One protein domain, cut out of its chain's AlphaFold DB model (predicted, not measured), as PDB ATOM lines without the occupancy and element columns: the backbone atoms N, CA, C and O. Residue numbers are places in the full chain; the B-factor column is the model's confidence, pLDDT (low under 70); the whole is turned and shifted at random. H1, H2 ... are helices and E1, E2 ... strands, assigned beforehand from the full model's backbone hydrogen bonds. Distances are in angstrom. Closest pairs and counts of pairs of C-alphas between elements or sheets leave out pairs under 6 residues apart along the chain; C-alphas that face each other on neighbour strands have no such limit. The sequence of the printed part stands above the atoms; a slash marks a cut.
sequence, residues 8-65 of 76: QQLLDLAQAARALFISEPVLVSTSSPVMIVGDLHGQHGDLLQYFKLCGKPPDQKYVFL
ATOM      1  N   GLN A   8      -1.477   1.966  38.941       96.31
ATOM      2  CA  GLN A   8      -1.189   1.576  37.562       96.31
ATOM      3  C   GLN A   8      -0.637   2.748  36.739       96.31
ATOM      4  O   GLN A   8       0.354   2.582  36.039       96.31
ATOM      5  N   GLN A   9      -1.206   3.950  36.874       96.31
ATOM      6  CA  GLN A   9      -0.707   5.135  36.165       96.31
ATOM      7  C   GLN A   9       0.715   5.523  36.595       96.31
ATOM      8  O   GLN A   9       1.496   5.992  35.768       96.31
ATOM      9  N   LEU A  10       1.062   5.332  37.873       95.50
ATOM     10  CA  LEU A  10       2.424   5.554  38.365       95.50
ATOM     11  C   LEU A  10       3.399   4.517  37.796       95.50
ATOM     12  O   LEU A  10       4.493   4.884  37.368       95.50
ATOM     13  N   LEU A  11       2.997   3.244  37.761       97.31
ATOM     14  CA  LEU A  11       3.797   2.166  37.181       97.31
ATOM     15  C   LEU A  11       4.038   2.392  35.688       97.31
ATOM     16  O   LEU A  11       5.180   2.298  35.241       97.31
ATOM     17  N   ASP A  12       2.998   2.757  34.941       97.81
ATOM     18  CA  ASP A  12       3.091   3.036  33.507       97.81
ATOM     19  C   ASP A  12       4.061   4.199  33.236       97.81
ATOM     20  O   ASP A  12       4.929   4.109  32.365       97.81
ATOM     21  N   LEU A  13       3.976   5.274  34.031       96.62
ATOM     22  CA  LEU A  13       4.888   6.416  33.937       96.62
ATOM     23  C   LEU A  13       6.339   6.014  34.233       96.62
ATOM     24  O   LEU A  13       7.245   6.379  33.484       96.62
ATOM     25  N   ALA A  14       6.568   5.255  35.307       96.62
ATOM     26  CA  ALA A  14       7.903   4.807  35.692       96.62
ATOM     27  C   ALA A  14       8.524   3.885  34.631       96.62
ATOM     28  O   ALA A  14       9.710   4.006  34.322       96.62
ATOM     29  N   GLN A  15       7.726   2.997  34.033       98.12
ATOM     30  CA  GLN A  15       8.169   2.125  32.945       98.12
ATOM     31  C   GLN A  15       8.540   2.920  31.691       98.12
ATOM     32  O   GLN A  15       9.598   2.671  31.110       98.12
ATOM     33  N   ALA A  16       7.716   3.900  31.307       98.06
ATOM     34  CA  ALA A  16       8.001   4.772  30.171       98.06
ATOM     35  C   ALA A  16       9.289   5.584  30.387       98.06
ATOM     36  O   ALA A  16      10.163   5.597  29.521       98.06
ATOM     37  N   ALA A  17       9.452   6.196  31.566       96.75
ATOM     38  CA  ALA A  17      10.661   6.938  31.915       96.75
ATOM     39  C   ALA A  17      11.905   6.036  31.913       96.75
ATOM     40  O   ALA A  17      12.928   6.385  31.328       96.75
ATOM     41  N   ARG A  18      11.812   4.834  32.499       97.31
ATOM     42  CA  ARG A  18      12.904   3.851  32.508       97.31
ATOM     43  C   ARG A  18      13.338   3.458  31.098       97.31
ATOM     44  O   ARG A  18      14.536   3.368  30.848       97.31
ATOM     45  N   ALA A  19      12.393   3.209  30.193       97.94
ATOM     46  CA  ALA A  19      12.710   2.860  28.811       97.94
ATOM     47  C   ALA A  19      13.482   3.987  28.102       97.94
ATOM     48  O   ALA A  19      14.457   3.704  27.409       97.94
ATOM     49  N   LEU A  20      13.094   5.247  28.335       96.19
ATOM     50  CA  LEU A  20      13.801   6.418  27.811       96.19
ATOM     51  C   LEU A  20      15.229   6.502  28.365       96.19
ATOM     52  O   LEU A  20      16.172   6.505  27.579       96.19
ATOM     53  N   PHE A  21      15.408   6.459  29.687       94.62
ATOM     54  CA  PHE A  21      16.738   6.547  30.303       94.62
ATOM     55  C   PHE A  21      17.676   5.404  29.896       94.62
ATOM     56  O   PHE A  21      18.864   5.630  29.707       94.62
ATOM     57  N   ILE A  22      17.161   4.180  29.724       96.56
ATOM     58  CA  ILE A  22      17.966   3.043  29.237       96.56
ATOM     59  C   ILE A  22      18.460   3.275  27.804       96.56
ATOM     60  O   ILE A  22      19.525   2.780  27.437       96.56
ATOM     61  N   SER A  23      17.685   3.987  26.983       96.88
ATOM     62  CA  SER A  23      18.048   4.263  25.590       96.88
ATOM     63  C   SER A  23      19.082   5.385  25.437       96.88
ATOM     64  O   SER A  23      19.700   5.502  24.379       96.88
ATOM     65  N   GLU A  24      19.283   6.197  26.476       94.94
ATOM     66  CA  GLU A  24      20.207   7.327  26.463       94.94
ATOM     67  C   GLU A  24      21.646   6.908  26.822       94.94
ATOM     68  O   GLU A  24      21.870   5.957  27.577       94.94
ATOM     69  N   PRO A  25      22.665   7.607  26.290       96.12
ATOM     70  CA  PRO A  25      24.047   7.371  26.682       96.12
ATOM     71  C   PRO A  25      24.286   7.806  28.132       96.12
ATOM     72  O   PRO A  25      23.776   8.828  28.582       96.12
ATOM     73  N   VAL A  26      25.168   7.087  28.835       93.56
ATOM     74  CA  VAL A  26      25.580   7.433  30.213       93.56
ATOM     75  C   VAL A  26      26.169   8.848  30.297       93.56
ATOM     76  O   VAL A  26      25.976   9.545  31.289       93.56
ATOM     77  N   LEU A  27      26.883   9.279  29.252       95.06
ATOM     78  CA  LEU A  27      27.391  10.640  29.124       95.06
ATOM     79  C   LEU A  27      26.498  11.437  28.170       95.06
ATOM     80  O   LEU A  27      26.561  11.257  26.953       95.06
ATOM     81  N   VAL A  28      25.708  12.347  28.730       91.38
ATOM     82  CA  VAL A  28      24.851  13.259  27.966       91.38
ATOM     83  C   VAL A  28      25.606  14.556  27.670       91.38
ATOM     84  O   VAL A  28      26.207  15.158  28.559       91.38
ATOM     85  N   SER A  29      25.564  15.007  26.415       93.06
ATOM     86  CA  SER A  29      26.096  16.306  25.995       93.06
ATOM     87  C   SER A  29      24.961  17.311  25.786       93.06
ATOM     88  O   SER A  29      23.883  16.973  25.301       93.06
ATOM     89  N   THR A  30      25.186  18.569  26.167       91.62
ATOM     90  CA  THR A  30      24.195  19.644  26.022       91.62
ATOM     91  C   THR A  30      24.861  20.954  25.617       91.62
ATOM     92  O   THR A  30      26.053  21.159  25.843       91.62
ATOM     93  N   SER A  31      24.089  21.847  25.002       93.31
ATOM     94  CA  SER A  31      24.525  23.189  24.612       93.31
ATOM     95  C   SER A  31      23.950  24.258  25.544       93.31
ATOM     96  O   SER A  31      22.883  24.082  26.131       93.31
ATOM     97  N   SER A  32      24.624  25.401  25.646       93.00
ATOM     98  CA  SER A  32      24.110  26.586  26.351       93.00
ATOM     99  C   SER A  32      22.915  27.214  25.598       93.00
ATOM    100  O   SER A  32      22.818  27.033  24.379       93.00
ATOM    101  N   PRO A  33      21.991  27.929  26.269       93.19
ATOM    102  CA  PRO A  33      21.831  28.061  27.722       93.19
ATOM    103  C   PRO A  33      21.167  26.827  28.344       93.19
ATOM    104  O   PRO A  33      20.254  26.244  27.757       93.19
ATOM    105  N   VAL A  34      21.613  26.430  29.538       95.06
ATOM    106  CA  VAL A  34      21.066  25.287  30.286       95.06
ATOM    107  C   VAL A  34      21.022  25.601  31.780       95.06
ATOM    108  O   VAL A  34      21.949  26.203  32.317       95.06
ATOM    109  N   MET A  35      19.941  25.193  32.439       95.06
ATOM    110  CA  MET A  35      19.791  25.272  33.888       95.06
ATOM    111  C   MET A  35      20.321  23.986  34.514       95.06
ATOM    112  O   MET A  35      19.872  22.899  34.156       95.06
ATOM    113  N   ILE A  36      21.266  24.103  35.443       94.44
ATOM    114  CA  ILE A  36      21.807  22.961  36.187       94.44
ATOM    115  C   ILE A  36      21.167  22.957  37.573       94.44
ATOM    116  O   ILE A  36      21.229  23.962  38.281       94.44
ATOM    117  N   VAL A  37      20.545  21.841  37.946       94.25
ATOM    118  CA  VAL A  37      19.874  21.656  39.237       94.25
ATOM    119  C   VAL A  37      20.559  20.513  39.981       94.25
ATOM    120  O   VAL A  37      20.715  19.420  39.437       94.25
ATOM    121  N   GLY A  38      21.002  20.793  41.207       92.06
ATOM    122  CA  GLY A  38      21.545  19.792  42.127       92.06
ATOM    123  C   GLY A  38      20.438  19.021  42.846       92.06
ATOM    124  O   GLY A  38      19.344  18.848  42.309       92.06
ATOM    125  N   ASP A  39      20.724  18.589  44.066       91.81
ATOM    126  CA  ASP A  39      19.831  17.750  44.856       91.81
ATOM    127  C   ASP A  39      18.461  18.399  45.107       91.81
ATOM    128  O   ASP A  39      18.354  19.599  45.383       91.81
ATOM    129  N   LEU A  40      17.408  17.577  45.079       89.94
ATOM    130  CA  LEU A  40      16.046  17.993  45.421       89.94
ATOM    131  C   LEU A  40      15.555  17.393  46.736       89.94
ATOM    132  O   LEU A  40      14.715  18.005  47.389       89.94
ATOM    133  N   HIS A  41      16.023  16.200  47.122       89.94
ATOM    134  CA  HIS A  41      15.686  15.556  48.400       89.94
ATOM    135  C   HIS A  41      14.169  15.466  48.688       89.94
ATOM    136  O   HIS A  41      13.724  15.567  49.830       89.94
ATOM    137  N   GLY A  42      13.341  15.287  47.653       86.19
ATOM    138  CA  GLY A  42      11.878  15.222  47.765       86.19
ATOM    139  C   GLY A  42      11.166  16.570  47.961       86.19
ATOM    140  O   GLY A  42       9.943  16.598  48.118       86.19
ATOM    141  N   GLN A  43      11.880  17.699  47.911       89.56
ATOM    142  CA  GLN A  43      11.325  19.046  48.086       89.56
ATOM    143  C   GLN A  43      10.599  19.535  46.823       89.56
ATOM    144  O   GLN A  43      11.033  20.438  46.111       89.56
ATOM    145  N   HIS A  44       9.434  18.949  46.540       90.31
ATOM    146  CA  HIS A  44       8.629  19.267  45.353       90.31
ATOM    147  C   HIS A  44       8.292  20.768  45.211       90.31
ATOM    148  O   HIS A  44       8.196  21.277  44.095       90.31
ATOM    149  N   GLY A  45       8.134  21.491  46.325       92.75
ATOM    150  CA  GLY A  45       7.896  22.939  46.310       92.75
ATOM    151  C   GLY A  45       9.026  23.730  45.647       92.75
ATOM    152  O   GLY A  45       8.750  24.635  44.858       92.75
ATOM    153  N   ASP A  46      10.277  23.337  45.890       90.38
ATOM    154  CA  ASP A  46      11.453  24.007  45.330       90.38
ATOM    155  C   ASP A  46      11.545  23.768  43.821       90.38
ATOM    156  O   ASP A  46      11.770  24.705  43.056       90.38
ATOM    157  N   LEU A  47      11.226  22.551  43.365       92.94
ATOM    158  CA  LEU A  47      11.129  22.235  41.938       92.94
ATOM    159  C   LEU A  47      10.103  23.125  41.217       92.94
ATOM    160  O   LEU A  47      10.387  23.685  40.156       92.94
ATOM    161  N   LEU A  48       8.910  23.293  41.799       94.56
ATOM    162  CA  LEU A  48       7.888  24.180  41.236       94.56
ATOM    163  C   LEU A  48       8.348  25.642  41.206       94.56
ATOM    164  O   LEU A  48       8.039  26.364  40.253       94.56
ATOM    165  N   GLN A  49       9.081  26.077  42.231       93.69
ATOM    166  CA  GLN A  49       9.629  27.423  42.299       93.69
ATOM    167  C   GLN A  49      10.705  27.645  41.225       93.69
ATOM    168  O   GLN A  49      10.666  28.681  40.558       93.69
ATOM    169  N   TYR A  50      11.592  26.674  40.978       93.00
ATOM    170  CA  TYR A  50      12.561  26.741  39.878       93.00
ATOM    171  C   TYR A  50      11.867  26.900  38.529       93.00
ATOM    172  O   TYR A  50      12.175  27.826  37.783       93.00
ATOM    173  N   PHE A  51      10.853  26.083  38.244       95.50
ATOM    174  CA  PHE A  51      10.097  26.195  36.997       95.50
ATOM    175  C   PHE A  51       9.335  27.513  36.852       95.50
ATOM    176  O   PHE A  51       9.150  28.002  35.736       95.50
ATOM    177  N   LYS A  52       8.888  28.106  37.961       95.38
ATOM    178  CA  LYS A  52       8.247  29.424  37.953       95.38
ATOM    179  C   LYS A  52       9.244  30.547  37.654       95.38
ATOM    180  O   LYS A  52       8.879  31.491  36.963       95.38
ATOM    181  N   LEU A  53      10.462  30.463  38.191       93.88
ATOM    182  CA  LEU A  53      11.488  31.502  38.055       93.88
ATOM    183  C   LEU A  53      12.264  31.407  36.738       93.88
ATOM    184  O   LEU A  53      12.572  32.431  36.137       93.88
ATOM    185  N   CYS A  54      12.580  30.192  36.299       93.88
ATOM    186  CA  CYS A  54      13.514  29.935  35.204       93.88
ATOM    187  C   CYS A  54      12.827  29.414  33.932       93.88
ATOM    188  O   CYS A  54      13.490  29.214  32.920       93.88
ATOM    189  N   GLY A  55      11.507  29.207  33.967       95.19
ATOM    190  CA  GLY A  55      10.735  28.649  32.857       95.19
ATOM    191  C   GLY A  55      10.620  27.125  32.920       95.19
ATOM    192  O   GLY A  55      11.379  26.443  33.609       95.19
ATOM    193  N   LYS A  56       9.632  26.575  32.213       95.12
ATOM    194  CA  LYS A  56       9.343  25.134  32.197       95.12
ATOM    195  C   LYS A  56       9.993  24.460  30.987       95.12
ATOM    196  O   LYS A  56      10.117  25.095  29.943       95.12
ATOM    197  N   PRO A  57      10.342  23.169  31.072       92.62
ATOM    198  CA  PRO A  57      10.547  22.368  29.873       92.62
ATOM    199  C   PRO A  57       9.270  22.347  29.002       92.62
ATOM    200  O   PRO A  57       8.170  22.298  29.564       92.62
ATOM    201  N   PRO A  58       9.383  22.344  27.659       92.88
ATOM    202  CA  PRO A  58      10.624  22.343  26.878       92.88
ATOM    203  C   PRO A  58      11.207  23.741  26.593       92.88
ATOM    204  O   PRO A  58      12.291  23.815  26.021       92.88
ATOM    205  N   ASP A  59      10.533  24.828  26.986       93.31
ATOM    206  CA  ASP A  59      10.962  26.210  26.693       93.31
ATOM    207  C   ASP A  59      12.349  26.537  27.273       93.31
ATOM    208  O   ASP A  59      13.093  27.338  26.708       93.31
ATOM    209  N   GLN A  60      12.720  25.884  28.379       94.81
ATOM    210  CA  GLN A  60      14.047  25.957  28.984       94.81
ATOM    211  C   GLN A  60      14.676  24.560  29.118       94.81
ATOM    212  O   GLN A  60      14.029  23.609  29.562       94.81
ATOM    213  N   LYS A  61      15.970  24.443  28.777       94.94
ATOM    214  CA  LYS A  61      16.766  23.214  28.957       94.94
ATOM    215  C   LYS A  61      17.228  23.067  30.404       94.94
ATOM    216  O   LYS A  61      17.761  24.028  30.968       94.94
ATOM    217  N   TYR A  62      17.099  21.857  30.944       95.62
ATOM    218  CA  TYR A  62      17.519  21.487  32.295       95.62
ATOM    219  C   TYR A  62      18.450  20.275  32.284       95.62
ATOM    220  O   TYR A  62      18.259  19.349  31.499       95.62
ATOM    221  N   VAL A  63      19.416  20.275  33.198       95.19
ATOM    222  CA  VAL A  63      20.205  19.109  33.599       95.19
ATOM    223  C   VAL A  63      20.052  18.961  35.105       95.19
ATOM    224  O   VAL A  63      20.401  19.870  35.856       95.19
ATOM    225  N   PHE A  64      19.522  17.820  35.532       94.56
ATOM    226  CA  PHE A  64      19.422  17.456  36.941       94.56
ATOM    227  C   PHE A  64      20.545  16.480  37.289       94.56
ATOM    228  O   PHE A  64      20.797  15.539  36.536       94.56
ATOM    229  N   LEU A  65      21.227  16.720  38.408       94.31
ATOM    230  CA  LEU A  65      22.430  15.969  38.786       94.31
ATOM    231  C   LEU A  65      22.156  14.721  39.638       94.31
ATOM    232  O   LEU A  65      23.078  13.942  39.860       94.31
TER     233      LEU A  65
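What this domain is: This is residues 8 to 65 of the 76 residues of the protein "Metallophos domain-containing protein" of Trichobilharzia regenti (UniProt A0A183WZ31). A short parallel pair of strands, E1 and E2, makes a small head together with helix H2, which lies in the crossover between them; the longer helix H1 sticks out on its own, separated from this head by open space and joined to it by one long link. The printed part has 58 residues with two named helices and two named strands, in the order H1, E1, H2, E2, and its class is mostly helix. The whole is loose, with a radius of gyration of the C-alphas of 13.3 A and spans of 32 by 28 by 21 A.

Where its parts are: Strand E1 is residues 35 to 37, 6.5 A from first to last C-alpha, and E2 is residues 62 to 64, 6.4 A. C-alpha 35 is at (19.791, 25.272, 33.888) and C-alpha 64 at (19.422, 17.456, 36.941). Helix H2 is residues 44 to 54, 15.5 A long. Helix H1 is residues 8 to 23, 22.8 A long, from C-alpha 8 at (-1.189, 1.576, 37.562).

How they stand to each other: E1 and E2 are parallel neighbours at 18 degrees. N 37 and O 63 are 2.9 A apart and N 63 and O 35 2.8 A, both within hydrogen-bond range. E1, H2 and E2 form a strand-helix-strand unit, two parallel neighbour strands with a helix between them along the chain, and its crossover is right-handed. The closest C-alphas of E1 and H2 are those of Met 35 and Cys 54, 7.9 A apart. H1 is apart from H2 and from E2. In H1 and H2 every O i to N i+4 pair is within hydrogen-bond range.

The domain as a whole: The C-alphas farthest apart, of Gln 8 and Ser 32, are 37.3 A apart. Residues 8 to 27, of which 8 to 23 belong to H1, stand free, as do residues 41 to 46, of which 44 to 46 belong to H2. The link from H1 to E1 is long, with 11 residues. The printed part has no cut, and no printed residue has a pLDDT under 70.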